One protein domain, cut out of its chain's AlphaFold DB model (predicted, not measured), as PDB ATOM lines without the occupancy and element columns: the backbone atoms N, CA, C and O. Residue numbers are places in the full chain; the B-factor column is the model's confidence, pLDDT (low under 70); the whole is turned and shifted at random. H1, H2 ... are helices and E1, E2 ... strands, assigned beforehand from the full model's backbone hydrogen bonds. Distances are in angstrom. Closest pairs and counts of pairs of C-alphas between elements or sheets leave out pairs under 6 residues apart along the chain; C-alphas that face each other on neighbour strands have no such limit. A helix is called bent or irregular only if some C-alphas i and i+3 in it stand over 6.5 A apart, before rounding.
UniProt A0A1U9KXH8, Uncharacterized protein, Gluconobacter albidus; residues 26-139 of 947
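Overview. This is residues 26 to 139 of the 947 residues of an uncharacterized protein of Gluconobacter albidus (UniProt A0A1U9KXH8). What is this domain built of, and where do its parts lie? A small sheet of four short strands, E1 to E4, curled like part of a barrel, makes one side of a rounded body, with H5 beside its two edge strands E1 and E3; the short helices H1, H2 and H3, with the winding stretch of residues 49 to 62, make the other side. H4, over E1, and H2, next to E2, lie between the two, while H6 lies at one end, just before E2. In what order do the elements come? The printed part has 114 residues, with six named helices and four named strands in the order H1 H2 H3 H4 H5 E1 H6 E2 E3 E4, and the sheet runs E1 E2 E4 E3, antiparallel throughout. The class is mixed, helices and strands, with under half of the residues in named elements: 36 in helices and 16 in strands. How large is it? It is compact, with a radius of gyration of the C-alphas of 13.3 A and spans of 37 by 32 by 27 A.

Arrangement. How do the first helices stand? H1, residues 26 to 31, touches H3, residues 41 to 48, at a steep tilt of 51 degrees, opposite ways; their closest C-alphas are those of Leu 31 and Ser 42, 6.5 A apart. H2, residues 34 to 37, and H3 touch only at the corner by their link, with the C-alphas of Val 35 and Ser 42 closest at 5.9 A. Which helices are on the sheet? H4, residues 63 to 70, lies over E1, residues 90 to 93, at a height over the sheet of 8.0 A and slantwise at 56 degrees on the local plane; the closest C-alphas are those of Ser 70 and Val 91, 5.1 A apart. H5, residues 78 to 82, is on the sheet at a height of 5.2 A, over none of its strands. H2 is on it too, and its closest C-alpha pair with E2, residues 107 to 111, is Asp 36 and Gly 107, 4.2 A apart. How are the strands paired? E1 and E2 are antiparallel at 149 degrees, with N 91 and O 109 within hydrogen-bond range at 2.9 A. E2 and E4, residues 131 to 134, are antiparallel at 144 degrees, with N 110 and O 133 at 2.9 A. E3, residues 123 to 125, and E4 form a hairpin at 153 degrees, with N 132 and O 124 at 2.8 A. What of H6 and the helix backbones? H6, residues 101 to 105, is not on the sheet and only just touches H2, with 3 pairs of C-alphas within 8 A, the closest being Ala 37 and Gly 104 at 6.6 A. Each O i to N i+4 pair is within hydrogen-bond range in H1, H3, H4 and H5; H2 is too short for such a pair, and H6 has 0 of 1, with 1 of 2 O i to N i+3 pairs.

Along the chain. Where do the helices run? H1 begins at C-alpha 26, (-21.603, 29.671, 5.087); H3 is 10.4 A long and H4 10.3 A. H6 is irregular, with C-alphas 101 and 104 7.7 A apart. Where are the strands? E1 begins at C-alpha 90, (-39.848, 31.090, -5.617), and is 10.1 A long; E2 is 13.4 A long. E3 is 6.8 A long, and E4, 10.4 A long, ends at C-alpha 134, (-32.087, 29.596, -11.031).

Size, cuts and confidence. How far does it reach, and is it cut? The C-alphas farthest apart are those of Ser 49 and Ala 127, 37.8 A, and the printed part has no cut. Which links are long? Those from H3 to H4, 14 residues, and from E2 to E3, 11 residues. Where is confidence low? The mean pLDDT of the printed part is 76.1, and 31 residues are under 70, among them residues 26 to 43 and 57 to 60.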
ATOM      1  N   GLN A  26     -21.011  30.712   4.246       52.53
ATOM      2  CA  GLN A  26     -21.603  29.671   5.087       52.53
ATOM      3  C   GLN A  26     -22.702  28.915   4.329       52.53
ATOM      4  O   GLN A  26     -22.665  27.687   4.294       52.53
ATOM      5  N   ILE A  27     -23.612  29.626   3.649       54.62
ATOM      6  CA  ILE A  27     -24.666  29.008   2.828       54.62
ATOM      7  C   ILE A  27     -24.052  28.227   1.658       54.62
ATOM      8  O   ILE A  27     -24.457  27.091   1.409       54.62
ATOM      9  N   ALA A  28     -23.026  28.786   1.008       52.25
ATOM     10  CA  ALA A  28     -22.296  28.119  -0.068       52.25
ATOM     11  C   ALA A  28     -21.656  26.809   0.421       52.25
ATOM     12  O   ALA A  28     -21.844  25.756  -0.185       52.25
ATOM     13  N   SER A  29     -20.977  26.842   1.574       53.03
ATOM     14  CA  SER A  29     -20.338  25.654   2.161       53.03
ATOM     15  C   SER A  29     -21.329  24.601   2.679       53.03
ATOM     16  O   SER A  29     -21.035  23.407   2.630       53.03
ATOM     17  N   ALA A  30     -22.503  25.022   3.167       52.00
ATOM     18  CA  ALA A  30     -23.520  24.125   3.712       52.00
ATOM     19  C   ALA A  30     -24.312  23.397   2.616       52.00
ATOM     20  O   ALA A  30     -24.710  22.246   2.807       52.00
ATOM     21  N   LEU A  31     -24.558  24.058   1.480       51.66
ATOM     22  CA  LEU A  31     -25.384  23.524   0.398       51.66
ATOM     23  C   LEU A  31     -24.556  22.937  -0.753       51.66
ATOM     24  O   LEU A  31     -24.855  21.831  -1.201       51.66
ATOM     25  N   GLY A  32     -23.518  23.636  -1.226       51.78
ATOM     26  CA  GLY A  32     -22.858  23.335  -2.505       51.78
ATOM     27  C   GLY A  32     -23.861  23.206  -3.664       51.78
ATOM     28  O   GLY A  32     -24.985  23.702  -3.586       51.78
ATOM     29  N   ASN A  33     -23.512  22.437  -4.697       48.34
ATOM     30  CA  ASN A  33     -24.380  22.163  -5.859       48.34
ATOM     31  C   ASN A  33     -25.589  21.244  -5.528       48.34
ATOM     32  O   ASN A  33     -26.192  20.649  -6.417       48.34
ATOM     33  N   LYS A  34     -25.933  21.042  -4.245       46.88
ATOM     34  CA  LYS A  34     -26.985  20.095  -3.820       46.88
ATOM     35  C   LYS A  34     -28.390  20.701  -3.804       46.88
ATOM     36  O   LYS A  34     -29.354  19.956  -3.670       46.88
ATOM     37  N   VAL A  35     -28.521  22.025  -3.935       50.66
ATOM     38  CA  VAL A  35     -29.831  22.704  -4.040       50.66
ATOM     39  C   VAL A  35     -30.600  22.243  -5.282       50.66
ATOM     40  O   VAL A  35     -31.829  22.157  -5.263       50.66
ATOM     41  N   ASP A  36     -29.861  21.929  -6.344       54.22
ATOM     42  CA  ASP A  36     -30.389  21.858  -7.702       54.22
ATOM     43  C   ASP A  36     -31.134  20.537  -7.934       54.22
ATOM     44  O   ASP A  36     -32.297  20.521  -8.329       54.22
ATOM     45  N   ALA A  37     -30.513  19.407  -7.588       51.28
ATOM     46  CA  ALA A  37     -31.039  18.080  -7.918       51.28
ATOM     47  C   ALA A  37     -32.252  17.618  -7.080       51.28
ATOM     48  O   ALA A  37     -32.900  16.636  -7.446       51.28
ATOM     49  N   ASP A  38     -32.551  18.261  -5.942       59.34
ATOM     50  CA  ASP A  38     -33.463  17.708  -4.926       59.34
ATOM     51  C   ASP A  38     -34.700  18.564  -4.586       59.34
ATOM     52  O   ASP A  38     -35.497  18.200  -3.712       59.34
ATOM     53  N   GLY A  39     -34.891  19.694  -5.279       58.94
ATOM     54  CA  GLY A  39     -36.029  20.592  -5.060       58.94
ATOM     55  C   GLY A  39     -36.054  21.213  -3.656       58.94
ATOM     56  O   GLY A  39     -37.126  21.366  -3.058       58.94
ATOM     57  N   GLY A  40     -34.879  21.506  -3.088       59.09
ATOM     58  CA  GLY A  40     -34.713  22.120  -1.769       59.09
ATOM     59  C   GLY A  40     -34.789  21.152  -0.586       59.09
ATOM     60  O   GLY A  40     -35.004  21.590   0.546       59.09
ATOM     61  N   GLN A  41     -34.646  19.839  -0.798       68.06
ATOM     62  CA  GLN A  41     -34.440  18.888   0.302       68.06
ATOM     63  C   GLN A  41     -33.157  19.223   1.073       68.06
ATOM     64  O   GLN A  41     -33.215  19.289   2.297       68.06
ATOM     65  N   SER A  42     -32.047  19.530   0.395       68.44
ATOM     66  CA  SER A  42     -30.782  19.911   1.038       68.44
ATOM     67  C   SER A  42     -30.918  21.195   1.858       68.44
ATOM     68  O   SER A  42     -30.413  21.262   2.973       68.44
ATOM     69  N   ILE A  43     -31.695  22.177   1.384       69.00
ATOM     70  CA  ILE A  43     -32.035  23.376   2.168       69.00
ATOM     71  C   ILE A  43     -32.823  22.996   3.434       69.00
ATOM     72  O   ILE A  43     -32.457  23.414   4.533       69.00
ATOM     73  N   ARG A  44     -33.864  22.157   3.313       70.44
ATOM     74  CA  ARG A  44     -34.646  21.673   4.470       70.44
ATOM     75  C   ARG A  44     -33.774  20.930   5.484       70.44
ATOM     76  O   ARG A  44     -33.872  21.209   6.677       70.44
ATOM     77  N   GLN A  45     -32.914  20.024   5.023       73.44
ATOM     78  CA  GLN A  45     -32.011  19.243   5.873       73.44
ATOM     79  C   GLN A  45     -30.967  20.129   6.570       73.44
ATOM     80  O   GLN A  45     -30.699  19.944   7.759       73.44
ATOM     81  N   SER A  46     -30.423  21.135   5.881       69.88
ATOM     82  CA  SER A  46     -29.469  22.092   6.458       69.88
ATOM     83  C   SER A  46     -30.090  22.996   7.530       69.88
ATOM     84  O   SER A  46     -29.435  23.295   8.523       69.88
ATOM     85  N   ILE A  47     -31.369  23.370   7.412       70.56
ATOM     86  CA  ILE A  47     -32.077  24.079   8.497       70.56
ATOM     87  C   ILE A  47     -32.400  23.132   9.657       70.56
ATOM     88  O   ILE A  47     -32.181  23.470  10.817       70.56
ATOM     89  N   GLN A  48     -32.884  21.919   9.368       78.12
ATOM     90  CA  GLN A  48     -33.221  20.918  10.392       78.12
ATOM     91  C   GLN A  48     -32.008  20.477  11.226       78.12
ATOM     92  O   GLN A  48     -32.159  20.148  12.401       78.12
ATOM     93  N   SER A  49     -30.812  20.486  10.633       76.44
ATOM     94  CA  SER A  49     -29.535  20.222  11.310       76.44
ATOM     95  C   SER A  49     -28.927  21.450  12.000       76.44
ATOM     96  O   SER A  49     -27.922  21.312  12.694       76.44
ATOM     97  N   GLY A  50     -29.510  22.643  11.828       70.12
ATOM     98  CA  GLY A  50     -28.969  23.903  12.347       70.12
ATOM     99  C   GLY A  50     -27.736  24.426  11.600       70.12
ATOM    100  O   GLY A  50     -27.115  25.380  12.061       70.12
ATOM    101  N   ALA A  51     -27.376  23.834  10.455       69.44
ATOM    102  CA  ALA A  51     -26.307  24.325   9.581       69.44
ATOM    103  C   ALA A  51     -26.691  25.622   8.837       69.44
ATOM    104  O   ALA A  51     -25.812  26.348   8.375       69.44
ATOM    105  N   LEU A  52     -27.993  25.918   8.734       70.06
ATOM    106  CA  LEU A  52     -28.544  27.158   8.190       70.06
ATOM    107  C   LEU A  52     -29.599  27.763   9.118       70.06
ATOM    108  O   LEU A  52     -30.542  27.082   9.517       70.06
ATOM    109  N   ASP A  53     -29.482  29.063   9.391       74.00
ATOM    110  CA  ASP A  53     -30.553  29.838  10.022       74.00
ATOM    111  C   ASP A  53     -31.664  30.126   8.999       74.00
ATOM    112  O   ASP A  53     -31.385  30.521   7.866       74.00
ATOM    113  N   ALA A  54     -32.922  29.982   9.412       73.19
ATOM    114  CA  ALA A  54     -34.099  30.296   8.611       73.19
ATOM    115  C   ALA A  54     -34.178  31.781   8.199       73.19
ATOM    116  O   ALA A  54     -34.778  32.081   7.166       73.19
ATOM    117  N   SER A  55     -33.554  32.698   8.956       72.12
ATOM    118  CA  SER A  55     -33.455  34.119   8.576       72.12
ATOM    119  C   SER A  55     -32.331  34.424   7.574       72.12
ATOM    120  O   SER A  55     -32.181  35.577   7.167       72.12
ATOM    121  N   SER A  56     -31.521  33.431   7.189       73.94
ATOM    122  CA  SER A  56     -30.504  33.575   6.135       73.94
ATOM    123  C   SER A  56     -31.162  33.911   4.794       73.94
ATOM    124  O   SER A  56     -32.333  33.589   4.599       73.94
ATOM    125  N   THR A  57     -30.432  34.508   3.846       68.25
ATOM    126  CA  THR A  57     -30.994  34.908   2.541       68.25
ATOM    127  C   THR A  57     -30.309  34.264   1.332       68.25
ATOM    128  O   THR A  57     -29.091  34.101   1.294       68.25
ATOM    129  N   LEU A  58     -31.115  33.948   0.314       67.69
ATOM    130  CA  LEU A  58     -30.723  33.593  -1.053       67.69
ATOM    131  C   LEU A  58     -31.268  34.699  -1.971       67.69
ATOM    132  O   LEU A  58     -32.463  34.964  -1.952       67.69
ATOM    133  N   ASP A  59     -30.396  35.400  -2.694       66.62
ATOM    134  CA  ASP A  59     -30.728  36.617  -3.472       66.62
ATOM    135  C   ASP A  59     -31.598  37.664  -2.737       66.62
ATOM    136  O   ASP A  59     -32.523  38.256  -3.284       66.62
ATOM    137  N   GLY A  60     -31.354  37.862  -1.438       67.00
ATOM    138  CA  GLY A  60     -32.157  38.774  -0.611       67.00
ATOM    139  C   GLY A  60     -33.535  38.239  -0.189       67.00
ATOM    140  O   GLY A  60     -34.148  38.831   0.697       67.00
ATOM    141  N   VAL A  61     -33.988  37.101  -0.721       71.38
ATOM    142  CA  VAL A  61     -35.169  36.358  -0.246       71.38
ATOM    143  C   VAL A  61     -34.774  35.511   0.965       71.38
ATOM    144  O   VAL A  61     -33.727  34.861   0.940       71.38
ATOM    145  N   THR A  62     -35.571  35.479   2.040       78.75
ATOM    146  CA  THR A  62     -35.233  34.629   3.197       78.75
ATOM    147  C   THR A  62     -35.390  33.149   2.857       78.75
ATOM    148  O   THR A  62     -36.294  32.754   2.122       78.75
ATOM    149  N   VAL A  63     -34.533  32.295   3.415       75.88
ATOM    150  CA  VAL A  63     -34.598  30.844   3.204       75.88
ATOM    151  C   VAL A  63     -35.943  30.275   3.694       75.88
ATOM    152  O   VAL A  63     -36.474  29.342   3.086       75.88
ATOM    153  N   ALA A  64     -36.542  30.866   4.734       76.12
ATOM    154  CA  ALA A  64     -37.904  30.553   5.166       76.12
ATOM    155  C   ALA A  64     -38.961  30.855   4.083       76.12
ATOM    156  O   ALA A  64     -39.805  29.999   3.807       76.12
ATOM    157  N   ASP A  65     -38.889  32.020   3.432       75.12
ATOM    158  CA  ASP A  65     -39.813  32.405   2.355       75.12
ATOM    159  C   ASP A  65     -39.614  31.538   1.104       75.12
ATOM    160  O   ASP A  65     -40.595  31.089   0.506       75.12
ATOM    161  N   VAL A  66     -38.362  31.214   0.750       74.12
ATOM    162  CA  VAL A  66     -38.050  30.270  -0.339       74.12
ATOM    163  C   VAL A  66     -38.712  28.920  -0.074       74.12
ATOM    164  O   VAL A  66     -39.340  28.362  -0.969       74.12
ATOM    165  N   LEU A  67     -38.644  28.391   1.152       72.44
ATOM    166  CA  LEU A  67     -39.288  27.124   1.519       72.44
ATOM    167  C   LEU A  67     -40.821  27.194   1.513       72.44
ATOM    168  O   LEU A  67     -41.482  26.240   1.087       72.44
ATOM    169  N   ALA A  68     -41.392  28.313   1.958       72.06
ATOM    170  CA  ALA A  68     -42.835  28.528   1.948       72.06
ATOM    171  C   ALA A  68     -43.390  28.633   0.515       72.06
ATOM    172  O   ALA A  68     -44.403  28.007   0.210       72.06
ATOM    173  N   ALA A  69     -42.709  29.357  -0.378       70.00
ATOM    174  CA  ALA A  69     -43.132  29.529  -1.769       70.00
ATOM    175  C   ALA A  69     -42.854  28.286  -2.638       70.00
ATOM    176  O   ALA A  69     -43.749  27.812  -3.339       70.00
ATOM    177  N   SER A  70     -41.660  27.687  -2.533       63.91
ATOM    178  CA  SER A  70     -41.262  26.498  -3.316       63.91
ATOM    179  C   SER A  70     -42.137  25.264  -3.069       63.91
ATOM    180  O   SER A  70     -42.235  24.397  -3.936       63.91
ATOM    181  N   SER A  71     -42.780  25.174  -1.899       63.50
ATOM    182  CA  SER A  71     -43.725  24.101  -1.560       63.50
ATOM    183  C   SER A  71     -45.160  24.341  -2.056       63.50
ATOM    184  O   SER A  71     -45.977  23.425  -1.991       63.50
ATOM    185  N   GLN A  72     -45.465  25.536  -2.577       67.12
ATOM    186  CA  GLN A  72     -46.773  25.903  -3.141       67.12
ATOM    187  C   GLN A  72     -46.731  26.093  -4.667       67.12
ATOM    188  O   GLN A  72     -47.729  25.840  -5.337       67.12
ATOM    189  N   ALA A  73     -45.585  26.502  -5.222       76.19
ATOM    190  CA  ALA A  73     -45.369  26.729  -6.650       76.19
ATOM    191  C   ALA A  73     -44.392  25.699  -7.251       76.19
ATOM    192  O   ALA A  73     -43.263  26.017  -7.624       76.19
ATOM    193  N   GLN A  74     -44.834  24.444  -7.333       85.56
ATOM    194  CA  GLN A  74     -44.098  23.364  -7.992       85.56
ATOM    195  C   GLN A  74     -44.632  23.151  -9.417       85.56
ATOM    196  O   GLN A  74     -45.836  22.979  -9.604       85.56
ATOM    197  N   VAL A  75     -43.743  23.134 -10.412       88.81
ATOM    198  CA  VAL A  75     -44.066  22.882 -11.828       88.81
ATOM    199  C   VAL A  75     -43.280  21.683 -12.347       88.81
ATOM    200  O   VAL A  75     -42.114  21.489 -11.993       88.81
ATOM    201  N   SER A  76     -43.912  20.859 -13.186       90.19
ATOM    202  CA  SER A  76     -43.269  19.647 -13.696       90.19
ATOM    203  C   SER A  76     -42.450  19.867 -14.965       90.19
ATOM    204  O   SER A  76     -41.684  18.983 -15.318       90.19
ATOM    205  N   SER A  77     -42.598  21.002 -15.655       90.19
ATOM    206  CA  SER A  77     -41.861  21.301 -16.890       90.19
ATOM    207  C   SER A  77     -41.617  22.797 -17.098       90.19
ATOM    208  O   SER A  77     -42.344  23.640 -16.566       90.19
ATOM    209  N   VAL A  78     -40.631  23.139 -17.933       89.50
ATOM    210  CA  VAL A  78     -40.346  24.519 -18.364       89.50
ATOM    211  C   VAL A  78     -41.541  25.116 -19.113       89.50
ATOM    212  O   VAL A  78     -41.839  26.297 -18.945       89.50
ATOM    213  N   ALA A  79     -42.292  24.307 -19.867       88.69
ATOM    214  CA  ALA A  79     -43.535  24.743 -20.507       88.69
ATOM    215  C   ALA A  79     -44.603  25.173 -19.479       88.69
ATOM    216  O   ALA A  79     -45.223  26.223 -19.639       88.69
ATOM    217  N   GLN A  80     -44.779  24.416 -18.386       89.81
ATOM    218  CA  GLN A  80     -45.666  24.819 -17.286       89.81
ATOM    219  C   GLN A  80     -45.151  26.060 -16.549       89.81
ATOM    220  O   GLN A  80     -45.950  26.920 -16.190       89.81
ATOM    221  N   PHE A  81     -43.834  26.177 -16.356       90.00
ATOM    222  CA  PHE A  81     -43.209  27.351 -15.745       90.00
ATOM    223  C   PHE A  81     -43.500  28.613 -16.576       90.00
ATOM    224  O   PHE A  81     -44.075  29.573 -16.067       90.00
ATOM    225  N   ARG A  82     -43.215  28.586 -17.886       89.56
ATOM    226  CA  ARG A  82     -43.517  29.689 -18.815       89.56
ATOM    227  C   ARG A  82     -45.006  30.064 -18.817       89.56
ATOM    228  O   ARG A  82     -45.339  31.239 -18.950       89.56
ATOM    229  N   ALA A  83     -45.904  29.099 -18.613       89.62
ATOM    230  CA  ALA A  83     -47.349  29.326 -18.547       89.62
ATOM    231  C   ALA A  83     -47.862  29.943 -17.223       89.62
ATOM    232  O   ALA A  83     -49.042  30.307 -17.156       89.62
ATOM    233  N   LEU A  84     -47.028  30.078 -16.179       88.19
ATOM    234  CA  LEU A  84     -47.446  30.635 -14.886       88.19
ATOM    235  C   LEU A  84     -47.977  32.071 -15.023       88.19
ATOM    236  O   LEU A  84     -47.293  32.969 -15.515       88.19
ATOM    237  N   GLN A  85     -49.203  32.274 -14.536       87.44
ATOM    238  CA  GLN A  85     -49.888  33.573 -14.472       87.44
ATOM    239  C   GLN A  85     -49.657  34.300 -13.138       87.44
ATOM    240  O   GLN A  85     -49.825  35.511 -13.051       87.44
ATOM    241  N   SER A  86     -49.304  33.562 -12.085       82.75
ATOM    242  CA  SER A  86     -48.908  34.110 -10.789       82.75
ATOM    243  C   SER A  86     -47.407  34.402 -10.757       82.75
ATOM    244  O   SER A  86     -46.622  33.744 -11.439       82.75
ATOM    245  N   ALA A  87     -47.013  35.354  -9.907       83.62
ATOM    246  CA  ALA A  87     -45.617  35.662  -9.602       83.62
ATOM    247  C   ALA A  87     -45.258  35.259  -8.150       83.62
ATOM    248  O   ALA A  87     -45.186  36.126  -7.279       83.62
ATOM    249  N   PRO A  88     -45.145  33.954  -7.823       85.62
ATOM    250  CA  PRO A  88     -44.606  33.512  -6.535       85.62
ATOM    251  C   PRO A  88     -43.133  33.919  -6.372       85.62
ATOM    252  O   PRO A  88     -42.378  33.949  -7.334       85.62
ATOM    253  N   VAL A  89     -42.689  34.153  -5.136       82.75
ATOM    254  CA  VAL A  89     -41.299  34.577  -4.856       82.75
ATOM    255  C   VAL A  89     -40.267  33.497  -5.232       82.75
ATOM    256  O   VAL A  89     -39.138  33.817  -5.602       82.75
ATOM    257  N   ALA A  90     -40.658  32.219  -5.171       83.25
ATOM    258  CA  ALA A  90     -39.848  31.090  -5.617       83.25
ATOM    259  C   ALA A  90     -40.703  30.021  -6.318       83.25
ATOM    260  O   ALA A  90     -41.856  29.802  -5.940       83.25
ATOM    261  N   VAL A  91     -40.110  29.328  -7.291       85.69
ATOM    262  CA  VAL A  91     -40.695  28.207  -8.049       85.69
ATOM    263  C   VAL A  91     -39.748  27.008  -7.988       85.69
ATOM    264  O   VAL A  91     -38.532  27.175  -8.081       85.69
ATOM    265  N   THR A  92     -40.295  25.795  -7.871       85.06
ATOM    266  CA  THR A  92     -39.523  24.546  -7.996       85.06
ATOM    267  C   THR A  92     -39.862  23.838  -9.298       85.06
ATOM    268  O   THR A  92     -41.003  23.421  -9.498       85.06
ATOM    269  N   LEU A  93     -38.852  23.642 -10.142       86.81
ATOM    270  CA  LEU A  93     -38.914  22.801 -11.334       86.81
ATOM    271  C   LEU A  93     -38.493  21.368 -10.967       86.81
ATOM    272  O   LEU A  93     -37.495  21.189 -10.268       86.81
ATOM    273  N   THR A  94     -39.222  20.340 -11.421       85.81
ATOM    274  CA  THR A  94     -38.868  18.926 -11.130       85.81
ATOM    275  C   THR A  94     -38.194  18.178 -12.275       85.81
ATOM    276  O   THR A  94     -37.527  17.174 -12.034       85.81
ATOM    277  N   SER A  95     -38.415  18.612 -13.512       86.81
ATOM    278  CA  SER A  95     -37.758  18.131 -14.730       86.81
ATOM    279  C   SER A  95     -38.043  19.116 -15.868       86.81
ATOM    280  O   SER A  95     -38.795  20.073 -15.682       86.81
ATOM    281  N   TRP A  96     -37.409  18.946 -17.026       90.88
ATOM    282  CA  TRP A  96     -37.497  19.924 -18.112       90.88
ATOM    283  C   TRP A  96     -38.826  19.842 -18.875       90.88
ATOM    284  O   TRP A  96     -39.472  20.858 -19.121       90.88
ATOM    285  N   ASP A  97     -39.272  18.623 -19.184       89.94
ATOM    286  CA  ASP A  97     -40.470  18.310 -19.984       89.94
ATOM    287  C   ASP A  97     -41.600  17.626 -19.183       89.94
ATOM    288  O   ASP A  97     -42.706  17.456 -19.693       89.94
ATOM    289  N   GLY A  98     -41.367  17.269 -17.915       87.31
ATOM    290  CA  GLY A  98     -42.294  16.479 -17.091       87.31
ATOM    291  C   GLY A  98     -41.971  14.986 -17.014       87.31
ATOM    292  O   GLY A  98     -42.615  14.268 -16.247       87.31
ATOM    293  N   THR A  99     -40.964  14.501 -17.745       87.50
ATOM    294  CA  THR A  99     -40.554  13.091 -17.725       87.50
ATOM    295  C   THR A  99     -39.557  12.787 -16.603       87.50
ATOM    296  O   THR A  99     -39.133  13.658 -15.834       87.50
ATOM    297  N   ALA A 100     -39.196  11.506 -16.474       84.56
ATOM    298  CA  ALA A 100     -38.121  11.063 -15.594       84.56
ATOM    299  C   ALA A 100     -36.719  11.246 -16.206       84.56
ATOM    300  O   ALA A 100     -35.764  11.356 -15.442       84.56
ATOM    301  N   GLN A 101     -36.599  11.292 -17.540       84.44
ATOM    302  CA  GLN A 101     -35.317  11.410 -18.249       84.44
ATOM    303  C   GLN A 101     -34.703  12.801 -18.046       84.44
ATOM    304  O   GLN A 101     -33.549  12.914 -17.648       84.44
ATOM    305  N   THR A 102     -35.500  13.864 -18.169       84.38
ATOM    306  CA  THR A 102     -35.022  15.254 -18.037       84.38
ATOM    307  C   THR A 102     -34.961  15.764 -16.583       84.38
ATOM    308  O   THR A 102     -34.948  16.970 -16.323       84.38
ATOM    309  N   ARG A 103     -34.927  14.867 -15.583       83.38
ATOM    310  CA  ARG A 103     -34.860  15.239 -14.150       83.38
ATOM    311  C   ARG A 103     -33.580  15.970 -13.748       83.38
ATOM    312  O   ARG A 103     -33.587  16.646 -12.726       83.38
ATOM    313  N   GLY A 104     -32.523  15.903 -14.560       81.75
ATOM    314  CA  GLY A 104     -31.328  16.734 -14.377       81.75
ATOM    315  C   GLY A 104     -31.619  18.242 -14.411       81.75
ATOM    316  O   GLY A 104     -30.859  19.012 -13.837       81.75
ATOM    317  N   ALA A 105     -32.744  18.665 -15.001       86.75
ATOM    318  CA  ALA A 105     -33.173  20.061 -15.028       86.75
ATOM    319  C   ALA A 105     -33.801  20.577 -13.725       86.75
ATOM    320  O   ALA A 105     -34.116  21.769 -13.653       86.75
ATOM    321  N   ALA A 106     -34.028  19.712 -12.726       84.38
ATOM    322  CA  ALA A 106     -34.633  20.102 -11.456       84.38
ATOM    323  C   ALA A 106     -33.903  21.295 -10.810       84.38
ATOM    324  O   ALA A 106     -32.727  21.548 -11.085       84.38
ATOM    325  N   GLY A 107     -34.615  22.069  -9.992       81.62
ATOM    326  CA  GLY A 107     -34.010  23.176  -9.258       81.62
ATOM    327  C   GLY A 107     -35.006  24.175  -8.695       81.62
ATOM    328  O   GLY A 107     -36.203  24.142  -8.995       81.62
ATOM    329  N   ILE A 108     -34.481  25.081  -7.871       81.88
ATOM    330  CA  ILE A 108     -35.212  26.225  -7.327       81.88
ATOM    331  C   ILE A 108     -34.864  27.468  -8.136       81.88
ATOM    332  O   ILE A 108     -33.706  27.721  -8.462       81.88
ATOM    333  N   PHE A 109     -35.887  28.258  -8.421       85.75
ATOM    334  CA  PHE A 109     -35.789  29.529  -9.111       85.75
ATOM    335  C   PHE A 109     -36.415  30.620  -8.248       85.75
ATOM    336  O   PHE A 109     -37.484  30.413  -7.675       85.75
ATOM    337  N   LEU A 110     -35.766  31.778  -8.167       85.25
ATOM    338  CA  LEU A 110     -36.250  32.956  -7.447       85.25
ATOM    339  C   LEU A 110     -36.720  34.011  -8.439       85.25
ATOM    340  O   LEU A 110     -36.169  34.113  -9.537       85.25
ATOM    341  N   GLN A 111     -37.729  34.793  -8.060       86.06
ATOM    342  CA  GLN A 111     -38.145  35.948  -8.848       86.06
ATOM    343  C   GLN A 111     -36.997  36.969  -8.899       86.06
ATOM    344  O   GLN A 111     -36.509  37.416  -7.864       86.06
ATOM    345  N   ALA A 112     -36.567  37.318 -10.109       80.88
ATOM    346  CA  ALA A 112     -35.450  38.215 -10.370       80.88
ATOM    347  C   ALA A 112     -35.937  39.634 -10.737       80.88
ATOM    348  O   ALA A 112     -37.087  39.794 -11.157       80.88
ATOM    349  N   PRO A 113     -35.079  40.667 -10.618       70.50
ATOM    350  CA  PRO A 113     -35.375  42.007 -11.121       70.50
ATOM    351  C   PRO A 113     -35.618  42.035 -12.638       70.50
ATOM    352  O   PRO A 113     -35.094  41.203 -13.383       70.50
ATOM    353  N   ASP A 114     -36.367  43.039 -13.098       63.91
ATOM    354  CA  ASP A 114     -36.636  43.259 -14.521       63.91
ATOM    355  C   ASP A 114     -35.338  43.479 -15.323       63.91
ATOM    356  O   ASP A 114     -34.455  44.231 -14.906       63.91
ATOM    357  N   GLY A 115     -35.247  42.867 -16.510       67.81
ATOM    358  CA  GLY A 115     -34.172  43.113 -17.484       67.81
ATOM    359  C   GLY A 115     -33.247  41.930 -17.795       67.81
ATOM    360  O   GLY A 115     -32.451  42.039 -18.725       67.81
ATOM    361  N   LEU A 116     -33.354  40.796 -17.091       78.62
ATOM    362  CA  LEU A 116     -32.643  39.571 -17.487       78.62
ATOM    363  C   LEU A 116     -33.257  38.961 -18.760       78.62
ATOM    364  O   LEU A 116     -34.477  38.876 -18.899       78.62
ATOM    365  N   VAL A 117     -32.402  38.494 -19.674       80.00
ATOM    366  CA  VAL A 117     -32.814  37.784 -20.895       80.00
ATOM    367  C   VAL A 117     -33.069  36.315 -20.561       80.00
ATOM    368  O   VAL A 117     -32.232  35.676 -19.930       80.00
ATOM    369  N   ALA A 118     -34.215  35.773 -20.980       83.50
ATOM    370  CA  ALA A 118     -34.539  34.363 -20.775       83.50
ATOM    371  C   ALA A 118     -33.714  33.452 -21.700       83.50
ATOM    372  O   ALA A 118     -33.689  33.658 -22.912       83.50
ATOM    373  N   ASP A 119     -33.099  32.419 -21.124       82.00
ATOM    374  CA  ASP A 119     -32.231  31.444 -21.806       82.00
ATOM    375  C   ASP A 119     -32.810  30.013 -21.807       82.00
ATOM    376  O   ASP A 119     -32.295  29.124 -22.479       82.00
ATOM    377  N   GLY A 120     -33.904  29.782 -21.068       80.06
ATOM    378  CA  GLY A 120     -34.599  28.493 -21.014       80.06
ATOM    379  C   GLY A 120     -34.033  27.464 -20.029       80.06
ATOM    380  O   GLY A 120     -34.645  26.404 -19.904       80.06
ATOM    381  N   GLY A 121     -32.949  27.768 -19.303       87.50
ATOM    382  CA  GLY A 121     -32.348  26.863 -18.315       87.50
ATOM    383  C   GLY A 121     -31.961  27.515 -16.983       87.50
ATOM    384  O   GLY A 121     -32.256  26.954 -15.921       87.50
ATOM    385  N   VAL A 122     -31.350  28.701 -17.018       87.38
ATOM    386  CA  VAL A 122     -30.996  29.525 -15.849       87.38
ATOM    387  C   VAL A 122     -31.981  30.677 -15.666       87.38
ATOM    388  O   VAL A 122     -32.397  30.929 -14.535       87.38
ATOM    389  N   VAL A 123     -32.396  31.344 -16.745       88.25
ATOM    390  CA  VAL A 123     -33.385  32.429 -16.720       88.25
ATOM    391  C   VAL A 123     -34.658  32.017 -17.459       88.25
ATOM    392  O   VAL A 123     -34.640  31.680 -18.645       88.25
ATOM    393  N   ILE A 124     -35.794  32.077 -16.759       88.44
ATOM    394  CA  ILE A 124     -37.119  31.723 -17.286       88.44
ATOM    395  C   ILE A 124     -38.080  32.898 -17.074       88.44
ATOM    396  O   ILE A 124     -38.333  33.313 -15.946       88.44
ATOM    397  N   ALA A 125     -38.641  33.416 -18.167       88.00
ATOM    398  CA  ALA A 125     -39.735  34.386 -18.137       88.00
ATOM    399  C   ALA A 125     -41.099  33.674 -18.168       88.00
ATOM    400  O   ALA A 125     -41.259  32.655 -18.848       88.00
ATOM    401  N   THR A 126     -42.089  34.215 -17.452       87.69
ATOM    402  CA  THR A 126     -43.458  33.679 -17.394       87.69
ATOM    403  C   THR A 126     -44.478  34.610 -18.045       87.69
ATOM    404  O   THR A 126     -44.289  35.824 -18.135       87.69
ATOM    405  N   ALA A 127     -45.609  34.043 -18.467       84.44
ATOM    406  CA  ALA A 127     -46.728  34.783 -19.044       84.44
ATOM    407  C   ALA A 127     -47.336  35.827 -18.082       84.44
ATOM    408  O   ALA A 127     -47.892  36.823 -18.539       84.44
ATOM    409  N   GLY A 128     -47.204  35.631 -16.765       77.44
ATOM    410  CA  GLY A 128     -47.619  36.572 -15.717       77.44
ATOM    411  C   GLY A 128     -46.683  37.769 -15.490       77.44
ATOM    412  O   GLY A 128     -46.798  38.418 -14.454       77.44
ATOM    413  N   ALA A 129     -45.752  38.046 -16.415       67.75
ATOM    414  CA  ALA A 129     -44.743  39.110 -16.327       67.75
ATOM    415  C   ALA A 129     -43.770  38.986 -15.131       67.75
ATOM    416  O   ALA A 129     -43.303  39.988 -14.595       67.75
ATOM    417  N   GLY A 130     -43.441  37.756 -14.723       79.69
ATOM    418  CA  GLY A 130     -42.343  37.479 -13.793       79.69
ATOM    419  C   GLY A 130     -41.137  36.887 -14.524       79.69
ATOM    420  O   GLY A 130     -41.288  35.933 -15.286       79.69
ATOM    421  N   THR A 131     -39.939  37.412 -14.263       88.44
ATOM    422  CA  THR A 131     -38.676  36.772 -14.671       88.44
ATOM    423  C   THR A 131     -38.073  36.051 -13.475       88.44
ATOM    424  O   THR A 131     -38.113  36.561 -12.359       88.44
ATOM    425  N   TYR A 132     -37.526  34.861 -13.700       88.00
ATOM    426  CA  TYR A 132     -36.970  34.010 -12.656       88.00
ATOM    427  C   TYR A 132     -35.544  33.603 -12.978       88.00
ATOM    428  O   TYR A 132     -35.250  33.249 -14.119       88.00
ATOM    429  N   ARG A 133     -34.687  33.578 -11.955       86.19
ATOM    430  CA  ARG A 133     -33.303  33.102 -12.030       86.19
ATOM    431  C   ARG A 133     -33.138  31.844 -11.178       86.19
ATOM    432  O   ARG A 133     -33.574  31.807 -10.027       86.19
ATOM    433  N   ARG A 134     -32.502  30.815 -11.738       85.19
ATOM    434  CA  ARG A 134     -32.087  29.596 -11.031       85.19
ATOM    435  C   ARG A 134     -31.143  29.952  -9.881       85.19
ATOM    436  O   ARG A 134     -30.239  30.769 -10.048       85.19
ATOM    437  N   VAL A 135     -31.321  29.313  -8.729       77.12
ATOM    438  CA  VAL A 135     -30.329  29.313  -7.645       77.12
ATOM    439  C   VAL A 135     -29.270  28.277  -7.999       77.12
ATOM    440  O   VAL A 135     -29.623  27.117  -8.145       77.12
ATOM    441  N   PHE A 136     -28.010  28.687  -8.162       74.06
ATOM    442  CA  PHE A 136     -26.870  27.790  -8.401       74.06
ATOM    443  C   PHE A 136     -25.537  28.471  -8.032       74.06
ATOM    444  O   PHE A 136     -25.487  29.680  -7.767       74.06
ATOM    445  N   GLN A 137     -24.450  27.696  -8.026       67.25
ATOM    446  CA  GLN A 137     -23.078  28.168  -7.834       67.25
ATOM    447  C   GLN A 137     -22.125  27.441  -8.796       67.25
ATOM    448  O   GLN A 137     -22.240  26.233  -8.980       67.25
ATOM    449  N   GLY A 138     -21.158  28.167  -9.366       71.56
ATOM    450  CA  GLY A 138     -20.239  27.634 -10.377       71.56
ATOM    451  C   GLY A 138     -20.849  27.646 -11.782       71.56
ATOM    452  O   GLY A 138     -21.713  28.473 -12.064       71.56
ATOM    453  N   GLY A 139     -20.377  26.746 -12.646       78.44
ATOM    454  CA  GLY A 139     -20.863  26.611 -14.023       78.44
ATOM    455  C   GLY A 139     -22.231  25.930 -14.137       78.44
ATOM    456  O   GLY A 139     -22.717  25.304 -13.194       78.44
TER     457      GLY A 139